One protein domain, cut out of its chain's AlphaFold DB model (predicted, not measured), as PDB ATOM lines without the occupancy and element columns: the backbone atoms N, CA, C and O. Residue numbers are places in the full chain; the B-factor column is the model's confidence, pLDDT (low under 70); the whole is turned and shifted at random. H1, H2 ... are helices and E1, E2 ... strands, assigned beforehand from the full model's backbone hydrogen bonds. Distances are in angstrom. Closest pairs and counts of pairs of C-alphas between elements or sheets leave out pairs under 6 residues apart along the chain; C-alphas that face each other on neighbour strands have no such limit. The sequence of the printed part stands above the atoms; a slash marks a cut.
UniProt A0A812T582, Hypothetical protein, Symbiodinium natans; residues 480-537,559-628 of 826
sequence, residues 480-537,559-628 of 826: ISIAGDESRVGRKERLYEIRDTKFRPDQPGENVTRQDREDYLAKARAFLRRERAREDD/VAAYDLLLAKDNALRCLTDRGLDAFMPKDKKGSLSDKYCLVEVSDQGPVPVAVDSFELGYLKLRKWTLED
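Overview. This is residues 480 to 537 and 559 to 628 of the 826 residues of the protein "Hypothetical protein" of Symbiodinium natans (UniProt A0A812T582). Picture two loosely joined parts: a small three-stranded sheet with H4 over one face and H2 beside its edge strand E1, and, at a distance, the long helix H1 with the short strand E2. The unnamed stretch of residues 485 to 506 crosses from one part to the other, and residues 525 to 537 of H1 stick out free. The printed part has 128 residues, with four named helices and four named strands in the order E1, E2, H1, H2, H3, E3, H4, E4; the sheet runs E1, E3, E4, all parallel, and the class is mixed, helices and strands. The whole is loose, with a radius of gyration of the C-alphas of 17.5 A, and spans 46 by 38 by 26 A.

Along the chain. Start at C-alpha 480, at (118.165, 76.922, 77.778), where strand E1 begins; it takes residues 480 to 484, 12.7 A. E2 is residues 507 to 511, 8.6 A. Find C-alpha 514 at (108.090, 103.934, 96.922); from there helix H1, residues 514 to 537, runs 34.5 A. Beyond the cut, H2 takes residues 559 to 576, 25.1 A, and H3 residues 579 to 582, 6.0 A. Next come E3, residues 597 to 602, 15.5 A; H4, residues 608 to 617, 13.4 A; and E4, residues 623 to 627, 12.9 A, which ends at C-alpha 627, (132.375, 69.511, 80.883).

Arrangement. Look first at inner strand E3. It is parallel to E1 at 23 degrees, with N 482 and O 599 2.9 A apart, within hydrogen-bond range, and parallel to E4 at 20 degrees, with N 624 and O 598 2.8 A apart, also within range. E3, H4 and E4 form a strand-helix-strand unit, two parallel neighbour strands with a helix between, and its crossover is right-handed. H4 is on the sheet at a height over the sheet of 9.5 A, over E3 and E4, and runs along the strands, at 18 degrees to E3 on the local plane. H2 only grazes the sheet with residues 564 to 576; H3 is only just on it, with 5 pairs of C-alphas within 10 A, and only grazes it. With residues 561 to 565 alone, H2 touches H4, the same way at a steep tilt of 66 degrees; the closest C-alphas, of Ala 561 and Val 611, are 5.7 A apart. With residues 568 to 576 alone, H2 touches H3, closest at the C-alphas of Arg 573 and Gly 579, 3.9 A. H1 touches no helix and is not on the sheet; E2 pairs with no named strand. In H1, H2 and H4 every O i to N i+4 pair is within hydrogen-bond range; H3 is too short for one.

Size, cuts and confidence. The C-alphas farthest apart, of Asp 536 and Ser 591, are 52.5 A apart. Residues 538 to 558 are not printed, and C-alphas 537 and 559 lie 19.8 A apart across the cut. The links E1 to E2 and H3 to E3 are long. Mean pLDDT of the printed part is 74.3; 41 residues are under 70, among them 485 to 512.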
ATOM      1  N   ILE A 480     117.506  75.805  77.100       85.50
ATOM      2  CA  ILE A 480     118.165  76.922  77.778       85.50
ATOM      3  C   ILE A 480     119.586  76.487  78.098       85.50
ATOM      4  O   ILE A 480     119.790  75.478  78.768       85.50
ATOM      5  N   SER A 481     120.560  77.234  77.579       86.25
ATOM      6  CA  SER A 481     121.985  76.985  77.800       86.25
ATOM      7  C   SER A 481     122.537  77.965  78.831       86.25
ATOM      8  O   SER A 481     122.326  79.171  78.696       86.25
ATOM      9  N   ILE A 482     123.240  77.463  79.845       85.88
ATOM     10  CA  ILE A 482     123.906  78.261  80.884       85.88
ATOM     11  C   ILE A 482     125.366  77.822  81.061       85.88
ATOM     12  O   ILE A 482     125.725  76.686  80.755       85.88
ATOM     13  N   ALA A 483     126.202  78.716  81.588       80.75
ATOM     14  CA  ALA A 483     127.554  78.396  82.041       80.75
ATOM     15  C   ALA A 483     127.613  78.507  83.574       80.75
ATOM     16  O   ALA A 483     127.299  79.562  84.133       80.75
ATOM     17  N   GLY A 484     127.977  77.415  84.246       73.69
ATOM     18  CA  GLY A 484     128.078  77.321  85.701       73.69
ATOM     19  C   GLY A 484     129.461  77.740  86.205       73.69
ATOM     20  O   GLY A 484     130.399  76.954  86.151       73.69
ATOM     21  N   ASP A 485     129.579  78.968  86.719       68.38
ATOM     22  CA  ASP A 485     130.828  79.558  87.235       68.38
ATOM     23  C   ASP A 485     130.808  79.627  88.776       68.38
ATOM     24  O   ASP A 485     130.221  80.541  89.368       68.38
ATOM     25  N   GLU A 486     131.471  78.669  89.441       64.62
ATOM     26  CA  GLU A 486     131.537  78.577  90.913       64.62
ATOM     27  C   GLU A 486     132.151  79.843  91.547       64.62
ATOM     28  O   GLU A 486     131.742  80.271  92.632       64.62
ATOM     29  N   SER A 487     133.086  80.506  90.854       54.06
ATOM     30  CA  SER A 487     133.886  81.609  91.411       54.06
ATOM     31  C   SER A 487     133.073  82.858  91.785       54.06
ATOM     32  O   SER A 487     133.568  83.735  92.501       54.06
ATOM     33  N   ARG A 488     131.813  82.944  91.337       50.19
ATOM     34  CA  ARG A 488     130.896  84.056  91.631       50.19
ATOM     35  C   ARG A 488     129.966  83.802  92.820       50.19
ATOM     36  O   ARG A 488     129.439  84.766  93.372       50.19
ATOM     37  N   VAL A 489     129.796  82.549  93.248       43.34
ATOM     38  CA  VAL A 489     128.806  82.149  94.270       43.34
ATOM     39  C   VAL A 489     129.175  82.654  95.674       43.34
ATOM     40  O   VAL A 489     128.301  82.975  96.472       43.34
ATOM     41  N   GLY A 490     130.471  82.820  95.968       35.47
ATOM     42  CA  GLY A 490     130.953  83.232  97.294       35.47
ATOM     43  C   GLY A 490     130.734  84.705  97.681       35.47
ATOM     44  O   GLY A 490     130.950  85.056  98.840       35.47
ATOM     45  N   ARG A 491     130.318  85.596  96.766       39.53
ATOM     46  CA  ARG A 491     130.101  87.026  97.079       39.53
ATOM     47  C   ARG A 491     128.625  87.325  97.349       39.53
ATOM     48  O   ARG A 491     127.932  87.874  96.491       39.53
ATOM     49  N   LYS A 492     128.189  87.039  98.583       35.56
ATOM     50  CA  LYS A 492     126.817  87.234  99.111       35.56
ATOM     51  C   LYS A 492     126.223  88.653  98.959       35.56
ATOM     52  O   LYS A 492     125.041  88.840  99.219       35.56
ATOM     53  N   GLU A 493     126.993  89.643  98.510       34.84
ATOM     54  CA  GLU A 493     126.572  91.049  98.415       34.84
ATOM     55  C   GLU A 493     126.052  91.490  97.031       34.84
ATOM     56  O   GLU A 493     125.390  92.518  96.947       34.84
ATOM     57  N   ARG A 494     126.316  90.760  95.930       33.88
ATOM     58  CA  ARG A 494     126.060  91.282  94.559       33.88
ATOM     59  C   ARG A 494     124.797  90.792  93.840       33.88
ATOM     60  O   ARG A 494     124.494  91.305  92.769       33.88
ATOM     61  N   LEU A 495     124.041  89.858  94.418       35.50
ATOM     62  CA  LEU A 495     122.690  89.497  93.940       35.50
ATOM     63  C   LEU A 495     121.564  90.126  94.782       35.50
ATOM     64  O   LEU A 495     120.415  90.121  94.351       35.50
ATOM     65  N   TYR A 496     121.901  90.715  95.937       33.69
ATOM     66  CA  TYR A 496     120.986  91.490  96.789       33.69
ATOM     67  C   TYR A 496     121.140  93.005  96.644       33.69
ATOM     68  O   TYR A 496     120.475  93.765  97.352       33.69
ATOM     69  N   GLU A 497     121.931  93.464  95.672       34.16
ATOM     70  CA  GLU A 497     121.613  94.738  95.047       34.16
ATOM     71  C   GLU A 497     120.247  94.532  94.380       34.16
ATOM     72  O   GLU A 497     120.146  93.937  93.304       34.16
ATOM     73  N   ILE A 498     119.183  94.939  95.090       37.91
ATOM     74  CA  ILE A 498     117.830  95.051  94.552       37.91
ATOM     75  C   ILE A 498     117.995  95.938  93.329       37.91
ATOM     76  O   ILE A 498     118.099  97.160  93.453       37.91
ATOM     77  N   ARG A 499     118.095  95.307  92.149       40.25
ATOM     78  CA  ARG A 499     118.109  96.021  90.880       40.25
ATOM     79  C   ARG A 499     116.947  96.993  90.950       40.25
ATOM     80  O   ARG A 499     115.879  96.632  91.439       40.25
ATOM     81  N   ASP A 500     117.160  98.206  90.453       38.88
ATOM     82  CA  ASP A 500     116.137  99.246  90.349       38.88
ATOM     83  C   ASP A 500     115.114  98.854  89.258       38.88
ATOM     84  O   ASP A 500     114.894  99.561  88.273       38.88
ATOM     85  N   THR A 501     114.548  97.648  89.393       45.78
ATOM     86  CA  THR A 501     113.489  97.079  88.587       45.78
ATOM     87  C   THR A 501     112.318  97.991  88.802       45.78
ATOM     88  O   THR A 501     111.664  97.975  89.842       45.78
ATOM     89  N   LYS A 502     112.061  98.815  87.796       51.25
ATOM     90  CA  LYS A 502     110.906  99.687  87.824       51.25
ATOM     91  C   LYS A 502     109.603  98.913  87.823       51.25
ATOM     92  O   LYS A 502     108.613  99.574  88.028       51.25
ATOM     93  N   PHE A 503     109.580  97.590  87.651       53.59
ATOM     94  CA  PHE A 503     108.355  96.800  87.529       53.59
ATOM     95  C   PHE A 503     108.160  95.807  88.674       53.59
ATOM     96  O   PHE A 503     109.114  95.130  89.065       53.59
ATOM     97  N   ARG A 504     106.929  95.737  89.196       54.59
ATOM     98  CA  ARG A 504     106.519  94.754  90.209       54.59
ATOM     99  C   ARG A 504     106.672  93.328  89.646       54.59
ATOM    100  O   ARG A 504     106.194  93.083  88.537       54.59
ATOM    101  N   PRO A 505     107.330  92.380  90.348       46.88
ATOM    102  CA  PRO A 505     107.522  91.012  89.843       46.88
ATOM    103  C   PRO A 505     106.209  90.249  89.622       46.88
ATOM    104  O   PRO A 505     106.122  89.411  88.731       46.88
ATOM    105  N   ASP A 506     105.211  90.557  90.444       57.16
ATOM    106  CA  ASP A 506     103.862  90.000  90.488       57.16
ATOM    107  C   ASP A 506     102.860  90.734  89.578       57.16
ATOM    108  O   ASP A 506     101.800  90.193  89.273       57.16
ATOM    109  N   GLN A 507     103.202  91.936  89.096       56.28
ATOM    110  CA  GLN A 507     102.357  92.754  88.218       56.28
ATOM    111  C   GLN A 507     103.182  93.341  87.051       56.28
ATOM    112  O   GLN A 507     103.590  94.508  87.088       56.28
ATOM    113  N   PRO A 508     103.459  92.544  85.997       44.03
ATOM    114  CA  PRO A 508     104.289  92.968  84.871       44.03
ATOM    115  C   PRO A 508     103.720  94.202  84.153       44.03
ATOM    116  O   PRO A 508     102.696  94.133  83.479       44.03
ATOM    117  N   GLY A 509     104.419  95.333  84.275       51.69
ATOM    118  CA  GLY A 509     104.039  96.618  83.671       51.69
ATOM    119  C   GLY A 509     103.677  97.708  84.685       51.69
ATOM    120  O   GLY A 509     103.815  98.889  84.362       51.69
ATOM    121  N   GLU A 510     103.316  97.351  85.921       58.59
ATOM    122  CA  GLU A 510     103.101  98.325  86.997       58.59
ATOM    123  C   GLU A 510     104.419  98.777  87.619       58.59
ATOM    124  O   GLU A 510     105.329  97.969  87.822       58.59
ATOM    125  N   ASN A 511     104.533 100.075  87.935       67.12
ATOM    126  CA  ASN A 511     105.778 100.593  88.487       67.12
ATOM    127  C   ASN A 511     105.950 100.216  89.970       67.12
ATOM    128  O   ASN A 511     105.040 100.448  90.760       67.12
ATOM    129  N   VAL A 512     107.140  99.747  90.370       61.72
ATOM    130  CA  VAL A 512     107.530  99.572  91.780       61.72
ATOM    131  C   VAL A 512     107.457 100.927  92.472       61.72
ATOM    132  O   VAL A 512     108.292 101.815  92.249       61.72
ATOM    133  N   THR A 513     106.441 101.070  93.313       81.25
ATOM    134  CA  THR A 513     106.160 102.271  94.086       81.25
ATOM    135  C   THR A 513     107.243 102.499  95.137       81.25
ATOM    136  O   THR A 513     108.091 101.646  95.414       81.25
ATOM    137  N   ARG A 514     107.227 103.677  95.766       73.88
ATOM    138  CA  ARG A 514     108.090 103.934  96.922       73.88
ATOM    139  C   ARG A 514     107.796 102.959  98.072       73.88
ATOM    140  O   ARG A 514     108.744 102.469  98.676       73.88
ATOM    141  N   GLN A 515     106.519 102.644  98.304       76.81
ATOM    142  CA  GLN A 515     106.097 101.701  99.339       76.81
ATOM    143  C   GLN A 515     106.669 100.304  99.087       76.81
ATOM    144  O   GLN A 515     107.278  99.737  99.981       76.81
ATOM    145  N   ASP A 516     106.593  99.794  97.854       66.62
ATOM    146  CA  ASP A 516     107.129  98.465  97.516       66.62
ATOM    147  C   ASP A 516     108.633  98.355  97.814       66.62
ATOM    148  O   ASP A 516     109.104  97.334  98.310       66.62
ATOM    149  N   ARG A 517     109.404  99.423  97.558       66.38
ATOM    150  CA  ARG A 517     110.842  99.480  97.884       66.38
ATOM    151  C   ARG A 517     111.072  99.443  99.389       66.38
ATOM    152  O   ARG A 517     111.965  98.736  99.850       66.38
ATOM    153  N   GLU A 518     110.295 100.217 100.141       70.50
ATOM    154  CA  GLU A 518     110.371 100.271 101.601       70.50
ATOM    155  C   GLU A 518     109.955  98.918 102.217       70.50
ATOM    156  O   GLU A 518     110.656  98.418 103.097       70.50
ATOM    157  N   ASP A 519     108.946  98.245 101.657       69.44
ATOM    158  CA  ASP A 519     108.491  96.902 102.033       69.44
ATOM    159  C   ASP A 519     109.514  95.805 101.690       69.44
ATOM    160  O   ASP A 519     109.767  94.914 102.507       69.44
ATOM    161  N   TYR A 520     110.143  95.843 100.508       70.31
ATOM    162  CA  TYR A 520     111.213  94.906 100.143       70.31
ATOM    163  C   TYR A 520     112.443  95.091 101.044       70.31
ATOM    164  O   TYR A 520     113.005  94.106 101.527       70.31
ATOM    165  N   LEU A 521     112.827  96.338 101.345       65.12
ATOM    166  CA  LEU A 521     113.895  96.642 102.301       65.12
ATOM    167  C   LEU A 521     113.530  96.201 103.725       65.12
ATOM    168  O   LEU A 521     114.392  95.681 104.437       65.12
ATOM    169  N   ALA A 522     112.274  96.359 104.149       73.12
ATOM    170  CA  ALA A 522     111.792  95.879 105.442       73.12
ATOM    171  C   ALA A 522     111.850  94.344 105.530       73.12
ATOM    172  O   ALA A 522     112.394  93.814 106.501       73.12
ATOM    173  N   LYS A 523     111.389  93.627 104.495       67.50
ATOM    174  CA  LYS A 523     111.467  92.158 104.395       67.50
ATOM    175  C   LYS A 523     112.916  91.659 104.410       67.50
ATOM    176  O   LYS A 523     113.232  90.749 105.175       67.50
ATOM    177  N   ALA A 524     113.817  92.294 103.656       55.41
ATOM    178  CA  ALA A 524     115.244  91.961 103.658       55.41
ATOM    179  C   ALA A 524     115.898  92.197 105.034       55.41
ATOM    180  O   ALA A 524     116.614  91.334 105.543       55.41
ATOM    181  N   ARG A 525     115.603  93.328 105.692       69.88
ATOM    182  CA  ARG A 525     116.078  93.621 107.058       69.88
ATOM    183  C   ARG A 525     115.523  92.637 108.091       69.88
ATOM    184  O   ARG A 525     116.259  92.237 108.988       69.88
ATOM    185  N   ALA A 526     114.257  92.236 107.975       71.62
ATOM    186  CA  ALA A 526     113.639  91.246 108.855       71.62
ATOM    187  C   ALA A 526     114.276  89.855 108.688       71.62
ATOM    188  O   ALA A 526     114.580  89.205 109.685       71.62
ATOM    189  N   PHE A 527     114.553  89.437 107.448       61.50
ATOM    190  CA  PHE A 527     115.284  88.201 107.157       61.50
ATOM    191  C   PHE A 527     116.693  88.211 107.774       61.50
ATOM    192  O   PHE A 527     117.034  87.306 108.529       61.50
ATOM    193  N   LEU A 528     117.476  89.273 107.547       57.53
ATOM    194  CA  LEU A 528     118.829  89.403 108.108       57.53
ATOM    195  C   LEU A 528     118.844  89.428 109.645       57.53
ATOM    196  O   LEU A 528     119.750  88.868 110.257       57.53
ATOM    197  N   ARG A 529     117.838  90.040 110.286       75.50
ATOM    198  CA  ARG A 529     117.665  89.978 111.750       75.50
ATOM    199  C   ARG A 529     117.360  88.560 112.231       75.50
ATOM    200  O   ARG A 529     117.882  88.164 113.266       75.50
ATOM    201  N   ARG A 530     116.537  87.806 111.495       73.56
ATOM    202  CA  ARG A 530     116.174  86.424 111.837       73.56
ATOM    203  C   ARG A 530     117.370  85.482 111.754       73.56
ATOM    204  O   ARG A 530     117.546  84.676 112.657       73.56
ATOM    205  N   GLU A 531     118.187  85.602 110.709       70.44
ATOM    206  CA  GLU A 531     119.380  84.764 110.556       70.44
ATOM    207  C   GLU A 531     120.454  85.115 111.597       70.44
ATOM    208  O   GLU A 531     120.979  84.200 112.220       70.44
ATOM    209  N   ARG A 532     120.680  86.403 111.911       71.50
ATOM    210  CA  ARG A 532     121.561  86.790 113.033       71.50
ATOM    211  C   ARG A 532     121.077  86.275 114.384       71.50
ATOM    212  O   ARG A 532     121.877  85.740 115.133       71.50
ATOM    213  N   ALA A 533     119.780  86.382 114.683       75.50
ATOM    214  CA  ALA A 533     119.228  85.811 115.913       75.50
ATOM    215  C   ALA A 533     119.472  84.294 115.982       75.50
ATOM    216  O   ALA A 533     119.818  83.772 117.030       75.50
ATOM    217  N   ARG A 534     119.387  83.597 114.842       70.69
ATOM    218  CA  ARG A 534     119.715  82.171 114.719       70.69
ATOM    219  C   ARG A 534     121.191  81.865 114.979       70.69
ATOM    220  O   ARG A 534     121.486  80.866 115.622       70.69
ATOM    221  N   GLU A 535     122.099  82.694 114.466       64.88
ATOM    222  CA  GLU A 535     123.541  82.597 114.733       64.88
ATOM    223  C   GLU A 535     123.839  82.856 116.221       64.88
ATOM    224  O   GLU A 535     124.561  82.077 116.842       64.88
ATOM    225  N   ASP A 536     123.216  83.880 116.811       75.69
ATOM    226  CA  ASP A 536     123.338  84.225 118.231       75.69
ATOM    227  C   ASP A 536     122.764  83.133 119.151       75.69
ATOM    228  O   ASP A 536     123.347  82.849 120.195       75.69
ATOM    229  N   ASP A 537     121.637  82.513 118.795       75.44
ATOM    230  CA  ASP A 537     121.026  81.427 119.572       75.44
ATOM    231  C   ASP A 537     121.881  80.150 119.497       75.44
ATOM    232  O   ASP A 537     122.148  79.527 120.521       75.44
ATOM    233  N   VAL A 559     127.409  73.795 101.824       81.62
ATOM    234  CA  VAL A 559     126.850  75.160 101.755       81.62
ATOM    235  C   VAL A 559     127.099  75.792 100.385       81.62
ATOM    236  O   VAL A 559     126.153  76.233  99.754       81.62
ATOM    237  N   ALA A 560     128.321  75.706  99.849       78.56
ATOM    238  CA  ALA A 560     128.647  76.229  98.518       78.56
ATOM    239  C   ALA A 560     127.853  75.575  97.363       78.56
ATOM    240  O   ALA A 560     127.516  76.250  96.396       78.56
ATOM    241  N   ALA A 561     127.517  74.283  97.460       85.88
ATOM    242  CA  ALA A 561     126.680  73.601  96.467       85.88
ATOM    243  C   ALA A 561     125.206  74.002  96.596       85.88
ATOM    244  O   ALA A 561     124.529  74.189  95.591       85.88
ATOM    245  N   TYR A 562     124.721  74.193  97.822       87.50
ATOM    246  CA  TYR A 562     123.380  74.719  98.060       87.50
ATOM    247  C   TYR A 562     123.242  76.174  97.574       87.50
ATOM    248  O   TYR A 562     122.297  76.490  96.858       87.50
ATOM    249  N   ASP A 563     124.225  77.028  97.867       85.12
ATOM    250  CA  ASP A 563     124.276  78.418  97.403       85.12
ATOM    251  C   ASP A 563     124.362  78.495  95.862       85.12
ATOM    252  O   ASP A 563     123.667  79.309  95.253       85.12
ATOM    253  N   LEU A 564     125.140  77.615  95.209       87.00
ATOM    254  CA  LEU A 564     125.199  77.511  93.740       87.00
ATOM    255  C   LEU A 564     123.853  77.057  93.149       87.00
ATOM    256  O   LEU A 564     123.389  77.649  92.174       87.00
ATOM    257  N   LEU A 565     123.203  76.053  93.746       91.25
ATOM    258  CA  LEU A 565     121.881  75.578  93.326       91.25
ATOM    259  C   LEU A 565     120.821  76.689  93.450       91.25
ATOM    260  O   LEU A 565     120.050  76.901  92.516       91.25
ATOM    261  N   LEU A 566     120.815  77.444  94.555       89.06
ATOM    262  CA  LEU A 566     119.923  78.594  94.743       89.06
ATOM    263  C   LEU A 566     120.216  79.730  93.756       89.06
ATOM    264  O   LEU A 566     119.286  80.322  93.209       89.06
ATOM    265  N   ALA A 567     121.489  80.051  93.510       86.00
ATOM    266  CA  ALA A 567     121.870  81.067  92.532       86.00
ATOM    267  C   ALA A 567     121.407  80.680  91.116       86.00
ATOM    268  O   ALA A 567     120.865  81.521  90.395       86.00
ATOM    269  N   LYS A 568     121.553  79.399  90.750       91.94
ATOM    270  CA  LYS A 568     121.086  78.835  89.479       91.94
ATOM    271  C   LYS A 568     119.562  78.863  89.366       91.94
ATOM    272  O   LYS A 568     119.046  79.342  88.361       91.94
ATOM    273  N   ASP A 569     118.838  78.422  90.396       94.19
ATOM    274  CA  ASP A 569     117.371  78.451  90.404       94.19
ATOM    275  C   ASP A 569     116.834  79.883  90.284       94.19
ATOM    276  O   ASP A 569     115.975  80.148  89.448       94.19
ATOM    277  N   ASN A 570     117.402  80.839  91.025       85.75
ATOM    278  CA  ASN A 570     117.042  82.255  90.916       85.75
ATOM    279  C   ASN A 570     117.316  82.820  89.512       85.75
ATOM    280  O   ASN A 570     116.450  83.488  88.945       85.75
ATOM    281  N   ALA A 571     118.479  82.526  88.920       84.44
ATOM    282  CA  ALA A 571     118.797  82.944  87.557       84.44
ATOM    283  C   ALA A 571     117.805  82.358  86.537       84.44
ATOM    284  O   ALA A 571     117.307  83.080  85.674       84.44
ATOM    285  N   LEU A 572     117.452  81.077  86.676       86.88
ATOM    286  CA  LEU A 572     116.467  80.418  85.821       86.88
ATOM    287  C   LEU A 572     115.045  80.951  86.059       86.88
ATOM    288  O   LEU A 572     114.314  81.113  85.090       86.88
ATOM    289  N   ARG A 573     114.649  81.317  87.289       87.94
ATOM    290  CA  ARG A 573     113.364  82.000  87.560       87.94
ATOM    291  C   ARG A 573     113.293  83.358  86.871       87.94
ATOM    292  O   ARG A 573     112.237  83.719  86.371       87.94
ATOM    293  N   CYS A 574     114.403  84.092  86.774       79.88
ATOM    294  CA  CYS A 574     114.448  85.333  85.996       79.88
ATOM    295  C   CYS A 574     114.297  85.124  84.476       79.88
ATOM    296  O   CYS A 574     114.003  86.096  83.781       79.88
ATOM    297  N   LEU A 575     114.501  83.901  83.966       78.69
ATOM    298  CA  LEU A 575     114.393  83.556  82.543       78.69
ATOM    299  C   LEU A 575     113.085  82.829  82.183       78.69
ATOM    300  O   LEU A 575     112.540  83.083  81.119       78.69
ATOM    301  N   THR A 576     112.581  81.942  83.049       81.19
ATOM    302  CA  THR A 576     111.465  81.012  82.761       81.19
ATOM    303  C   THR A 576     110.267  81.148  83.699       81.19
ATOM    304  O   THR A 576     109.332  80.349  83.619       81.19
ATOM    305  N   ASP A 577     110.339  82.064  84.667       84.06
ATOM    306  CA  ASP A 577     109.415  82.255  85.801       84.06
ATOM    307  C   ASP A 577     109.295  81.054  86.760       84.06
ATOM    308  O   ASP A 577     108.761  81.176  87.861       84.06
ATOM    309  N   ARG A 578     109.831  79.891  86.375       88.06
ATOM    310  CA  ARG A 578     109.696  78.609  87.076       88.06
ATOM    311  C   ARG A 578     111.011  78.076  87.630       88.06
ATOM    312  O   ARG A 578     110.969  77.197  88.475       88.06
ATOM    313  N   GLY A 579     112.163  78.571  87.185       93.38
ATOM    314  CA  GLY A 579     113.450  78.078  87.680       93.38
ATOM    315  C   GLY A 579     113.757  76.653  87.217       93.38
ATOM    316  O   GLY A 579     113.431  76.275  86.087       93.38
ATOM    317  N   LEU A 580     114.357  75.851  88.098       94.44
ATOM    318  CA  LEU A 580     114.661  74.430  87.866       94.44
ATOM    319  C   LEU A 580     113.389  73.595  87.614       94.44
ATOM    320  O   LEU A 580     113.403  72.621  86.859       94.44
ATOM    321  N   ASP A 581     112.261  74.042  88.163       94.25
ATOM    322  CA  ASP A 581     110.928  73.442  88.071       94.25
ATOM    323  C   ASP A 581     110.373  73.360  86.629       94.25
ATOM    324  O   ASP A 581     109.457  72.576  86.350       94.25
ATOM    325  N   ALA A 582     110.928  74.145  85.693       90.25
ATOM    326  CA  ALA A 582     110.651  74.041  84.256       90.25
ATOM    327  C   ALA A 582     111.202  72.737  83.644       90.25
ATOM    328  O   ALA A 582     110.585  72.135  82.758       90.25
ATOM    329  N   PHE A 583     112.356  72.282  84.133       93.25
ATOM    330  CA  PHE A 583     113.122  71.165  83.578       93.25
ATOM    331  C   PHE A 583     112.795  69.826  84.245       93.25
ATOM    332  O   PHE A 583     113.151  68.777  83.707       93.25
ATOM    333  N   MET A 584     112.078  69.841  85.373       92.94
ATOM    334  CA  MET A 584     111.590  68.624  86.021       92.94
ATOM    335  C   MET A 584     110.633  67.828  85.104       92.94
ATOM    336  O   MET A 584     109.816  68.412  84.370       92.94
ATOM    337  N   PRO A 585     110.690  66.486  85.138       86.94
ATOM    338  CA  PRO A 585     109.789  65.619  84.394       86.94
ATOM    339  C   PRO A 585     108.405  65.596  85.057       86.94
ATOM    340  O   PRO A 585     108.094  64.728  85.855       86.94
ATOM    341  N   LYS A 586     107.559  66.565  84.702       83.12
ATOM    342  CA  LYS A 586     106.113  66.534  84.981       83.12
ATOM    343  C   LYS A 586     105.456  65.662  83.894       83.12
ATOM    344  O   LYS A 586     105.705  65.928  82.716       83.12
ATOM    345  N   ASP A 587     104.680  64.637  84.270       59.91
ATOM    346  CA  ASP A 587     104.337  63.408  83.500       59.91
ATOM    347  C   ASP A 587     103.498  63.545  82.206       59.91
ATOM    348  O   ASP A 587     102.612  62.744  81.898       59.91
ATOM    349  N   LYS A 588     103.778  64.548  81.377       59.31
ATOM    350  CA  LYS A 588     103.113  64.723  80.087       59.31
ATOM    351  C   LYS A 588     103.723  63.795  79.030       59.31
ATOM    352  O   LYS A 588     104.877  63.955  78.609       59.31
ATOM    353  N   LYS A 589     102.907  62.840  78.564       74.25
ATOM    354  CA  LYS A 589     103.109  62.135  77.288       74.25
ATOM    355  C   LYS A 589     103.249  63.189  76.179       74.25
ATOM    356  O   LYS A 589     102.462  64.128  76.123       74.25
ATOM    357  N   GLY A 590     104.279  63.063  75.346       72.44
ATOM    358  CA  GLY A 590     104.656  64.073  74.352       72.44
ATOM    359  C   GLY A 590     106.107  63.907  73.899       72.44
ATOM    360  O   GLY A 590     106.892  63.227  74.578       72.44
ATOM    361  N   SER A 591     106.455  64.516  72.762       77.31
ATOM    362  CA  SER A 591     107.790  64.416  72.165       77.31
ATOM    363  C   SER A 591     108.878  64.960  73.098       77.31
ATOM    364  O   SER A 591     108.631  65.806  73.959       77.31
ATOM    365  N   LEU A 592     110.115  64.492  72.914       69.69
ATOM    366  CA  LEU A 592     111.289  65.092  73.556       69.69
ATOM    367  C   LEU A 592     111.521  66.530  73.065       69.69
ATOM    368  O   LEU A 592     111.922  67.373  73.859       69.69
ATOM    369  N   SER A 593     111.162  66.832  71.814       74.94
ATOM    370  CA  SER A 593     111.199  68.184  71.234       74.94
ATOM    371  C   SER A 593     110.209  69.172  71.864       74.94
ATOM    372  O   SER A 593     110.251  70.352  71.534       74.94
ATOM    373  N   ASP A 594     109.311  68.713  72.743       77.94
ATOM    374  CA  ASP A 594     108.309  69.540  73.434       77.94
ATOM    375  C   ASP A 594     108.616  69.756  74.916       77.94
ATOM    376  O   ASP A 594     107.829  70.355  75.648       77.94
ATOM    377  N   LYS A 595     109.768  69.262  75.372       83.25
ATOM    378  CA  LYS A 595     110.146  69.225  76.780       83.25
ATOM    379  C   LYS A 595     111.302  70.183  77.028       83.25
ATOM    380  O   LYS A 595     112.333  70.088  76.374       83.25
ATOM    381  N   TYR A 596     111.132  71.064  78.015       87.75
ATOM    382  CA  TYR A 596     112.193  71.970  78.447       87.75
ATOM    383  C   TYR A 596     113.428  71.188  78.886       87.75
ATOM    384  O   TYR A 596     113.315  70.270  79.710       87.75
ATOM    385  N   CYS A 597     114.581  71.579  78.354       91.31
ATOM    386  CA  CYS A 597     115.874  70.971  78.595       91.31
ATOM    387  C   CYS A 597     116.917  72.031  78.977       91.31
ATOM    388  O   CYS A 597     117.036  73.066  78.317       91.31
ATOM    389  N   LEU A 598     117.649  71.771  80.060       93.31
ATOM    390  CA  LEU A 598     118.749  72.609  80.527       93.31
ATOM    391  C   LEU A 598     120.056  72.059  79.952       93.31
ATOM    392  O   LEU A 598     120.373  70.894  80.170       93.31
ATOM    393  N   VAL A 599     120.823  72.878  79.246       91.81
ATOM    394  CA  VAL A 599     122.201  72.556  78.860       91.81
ATOM    395  C   VAL A 599     123.113  73.401  79.739       91.81
ATOM    396  O   VAL A 599     122.962  74.617  79.796       91.81
ATOM    397  N   GLU A 600     124.035  72.775  80.455       91.06
ATOM    398  CA  GLU A 600     124.972  73.479  81.324       91.06
ATOM    399  C   GLU A 600     126.402  73.110  80.968       91.06
ATOM    400  O   GLU A 600     126.766  71.937  81.010       91.06
ATOM    401  N   VAL A 601     127.214  74.118  80.654       86.06
ATOM    402  CA  VAL A 601     128.671  73.976  80.630       86.06
ATOM    403  C   VAL A 601     129.168  74.199  82.054       86.06
ATOM    404  O   VAL A 601     128.887  75.246  82.640       86.06
ATOM    405  N   SER A 602     129.849  73.207  82.624       82.75
ATOM    406  CA  SER A 602     130.169  73.153  84.052       82.75
ATOM    407  C   SER A 602     131.664  72.952  84.294       82.75
ATOM    408  O   SER A 602     132.307  72.104  83.665       82.75
ATOM    409  N   ASP A 603     132.211  73.711  85.244       79.00
ATOM    410  CA  ASP A 603     133.552  73.486  85.779       79.00
ATOM    411  C   ASP A 603     133.647  72.098  86.435       79.00
ATOM    412  O   ASP A 603     132.789  71.699  87.226       79.00
ATOM    413  N   GLN A 604     134.760  71.386  86.224       76.50
ATOM    414  CA  GLN A 604     135.073  70.131  86.934       76.50
ATOM    415  C   GLN A 604     135.500  70.389  88.404       76.50
ATOM    416  O   GLN A 604     136.599  70.009  88.834       76.50
ATOM    417  N   GLY A 605     134.679  71.124  89.156       79.56
ATOM    418  CA  GLY A 605     134.829  71.416  90.581       79.56
ATOM    419  C   GLY A 605     133.979  70.479  91.454       79.56
ATOM    420  O   GLY A 605     132.931  70.002  91.017       79.56
ATOM    421  N   PRO A 606     134.373  70.215  92.715       80.31
ATOM    422  CA  PRO A 606     133.631  69.317  93.608       80.31
ATOM    423  C   PRO A 606     132.255  69.864  94.026       80.31
ATOM    424  O   PRO A 606     131.420  69.103  94.523       80.31
ATOM    425  N   VAL A 607     132.029  71.171  93.856       85.12
ATOM    426  CA  VAL A 607     130.766  71.860  94.136       85.12
ATOM    427  C   VAL A 607     129.805  71.747  92.941       85.12
ATOM    428  O   VAL A 607     128.741  71.163  93.152       85.12
ATOM    429  N   PRO A 608     130.160  72.149  91.698       86.44
ATOM    430  CA  PRO A 608     129.336  71.875  90.518       86.44
ATOM    431  C   PRO A 608     129.002  70.389  90.344       86.44
ATOM    432  O   PRO A 608     127.833  70.046  90.218       86.44
ATOM    433  N   VAL A 609     129.972  69.476  90.485       88.25
ATOM    434  CA  VAL A 609     129.716  68.020  90.398       88.25
ATOM    435  C   VAL A 609     128.687  67.540  91.436       88.25
ATOM    436  O   VAL A 609     127.905  66.627  91.160       88.25
ATOM    437  N   ALA A 610     128.644  68.149  92.626       89.25
ATOM    438  CA  ALA A 610     127.649  67.819  93.648       89.25
ATOM    439  C   ALA A 610     126.254  68.364  93.315       89.25
ATOM    440  O   ALA A 610     125.266  67.660  93.524       89.25
ATOM    441  N   VAL A 611     126.183  69.588  92.783       91.62
ATOM    442  CA  VAL A 611     124.944  70.198  92.280       91.62
ATOM    443  C   VAL A 611     124.376  69.361  91.138       91.62
ATOM    444  O   VAL A 611     123.223  68.951  91.198       91.62
ATOM    445  N   ASP A 612     125.205  68.995  90.168       92.50
ATOM    446  CA  ASP A 612     124.841  68.167  89.020       92.50
ATOM    447  C   ASP A 612     124.348  66.777  89.434       92.50
ATOM    448  O   ASP A 612     123.323  66.299  88.945       92.50
ATOM    449  N   SER A 613     125.029  66.151  90.399       90.94
ATOM    450  CA  SER A 613     124.600  64.872  90.977       90.94
ATOM    451  C   SER A 613     123.242  64.980  91.678       90.94
ATOM    452  O   SER A 613     122.447  64.043  91.615       90.94
ATOM    453  N   PHE A 614     122.942  66.109  92.324       93.62
ATOM    454  CA  PHE A 614     121.641  66.362  92.948       93.62
ATOM    455  C   PHE A 614     120.551  66.662  91.905       93.62
ATOM    456  O   PHE A 614     119.454  66.110  91.971       93.62
ATOM    457  N   GLU A 615     120.850  67.470  90.893       94.81
ATOM    458  CA  GLU A 615     119.926  67.826  89.813       94.81
ATOM    459  C   GLU A 615     119.517  66.613  88.967       94.81
ATOM    460  O   GLU A 615     118.330  66.394  88.725       94.81
ATOM    461  N   LEU A 616     120.481  65.784  88.558       92.88
ATOM    462  CA  LEU A 616     120.232  64.567  87.778       92.88
ATOM    463  C   LEU A 616     119.744  63.406  88.660       92.88
ATOM    464  O   LEU A 616     118.872  62.631  88.263       92.88
ATOM    465  N   GLY A 617     120.304  63.271  89.864       92.12
ATOM    466  CA  GLY A 617     120.058  62.145  90.762       92.12
ATOM    467  C   GLY A 617     118.785  62.275  91.596       92.12
ATOM    468  O   GLY A 617     118.047  61.296  91.703       92.12
ATOM    469  N   TYR A 618     118.508  63.458  92.149       92.75
ATOM    470  CA  TYR A 618     117.384  63.716  93.056       92.75
ATOM    471  C   TYR A 618     116.238  64.466  92.360       92.75
ATOM    472  O   TYR A 618     115.123  63.955  92.319       92.75
ATOM    473  N   LEU A 619     116.509  65.621  91.737       93.25
ATOM    474  CA  LEU A 619     115.478  66.411  91.036       93.25
ATOM    475  C   LEU A 619     115.063  65.819  89.673       93.25
ATOM    476  O   LEU A 619     114.061  66.244  89.097       93.25
ATOM    477  N   LYS A 620     115.835  64.855  89.151       93.75
ATOM    478  CA  LYS A 620     115.645  64.201  87.843       93.75
ATOM    479  C   LYS A 620     115.513  65.187  86.673       93.75
ATOM    480  O   LYS A 620     114.772  64.918  85.728       93.75
ATOM    481  N   LEU A 621     116.200  66.332  86.729       94.38
ATOM    482  CA  LEU A 621     116.074  67.376  85.708       94.38
ATOM    483  C   LEU A 621     116.397  66.832  84.313       94.38
ATOM    484  O   LEU A 621     117.343  66.065  84.130       94.38
ATOM    485  N   ARG A 622     115.651  67.293  83.305       92.50
ATOM    486  CA  ARG A 622     115.989  67.100  81.888       92.50
ATOM    487  C   ARG A 622     117.192  67.974  81.538       92.50
ATOM    488  O   ARG A 622     117.041  69.039  80.942       92.50
ATOM    489  N   LYS A 623     118.375  67.539  81.963       93.94
ATOM    490  CA  LYS A 623     119.620  68.300  81.893       93.94
ATOM    491  C   LYS A 623     120.691  67.559  81.088       93.94
ATOM    492  O   LYS A 623     120.817  66.343  81.197       93.94
ATOM    493  N   TRP A 624     121.478  68.315  80.328       90.69
ATOM    494  CA  TRP A 624     122.757  67.900  79.759       90.69
ATOM    495  C   TRP A 624     123.860  68.698  80.447       90.69
ATOM    496  O   TRP A 624     123.854  69.925  80.380       90.69
ATOM    497  N   THR A 625     124.801  68.011  81.091       88.94
ATOM    498  CA  THR A 625     126.054  68.628  81.535       88.94
ATOM    499  C   THR A 625     127.104  68.407  80.460       88.94
ATOM    500  O   THR A 625     127.353  67.270  80.059       88.94
ATOM    501  N   LEU A 626     127.721  69.493  80.014       86.69
ATOM    502  CA  LEU A 626     128.938  69.495  79.222       86.69
ATOM    503  C   LEU A 626     130.083  69.895  80.156       86.69
ATOM    504  O   LEU A 626     129.988  70.891  80.874       86.69
ATOM    505  N   GLU A 627     131.155  69.113  80.179       80.69
ATOM    506  CA  GLU A 627     132.375  69.511  80.883       80.69
ATOM    507  C   GLU A 627     133.060  70.632  80.096       80.69
ATOM    508  O   GLU A 627     133.125  70.549  78.871       80.69
ATOM    509  N   ASP A 628     133.598  71.654  80.768       75.94
ATOM    510  CA  ASP A 628     134.476  72.618  80.097       75.94
ATOM    511  C   ASP A 628     135.814  71.939  79.706       75.94
ATOM    512  O   ASP A 628     136.633  71.642  80.591       75.94
TER     513      ASP A 628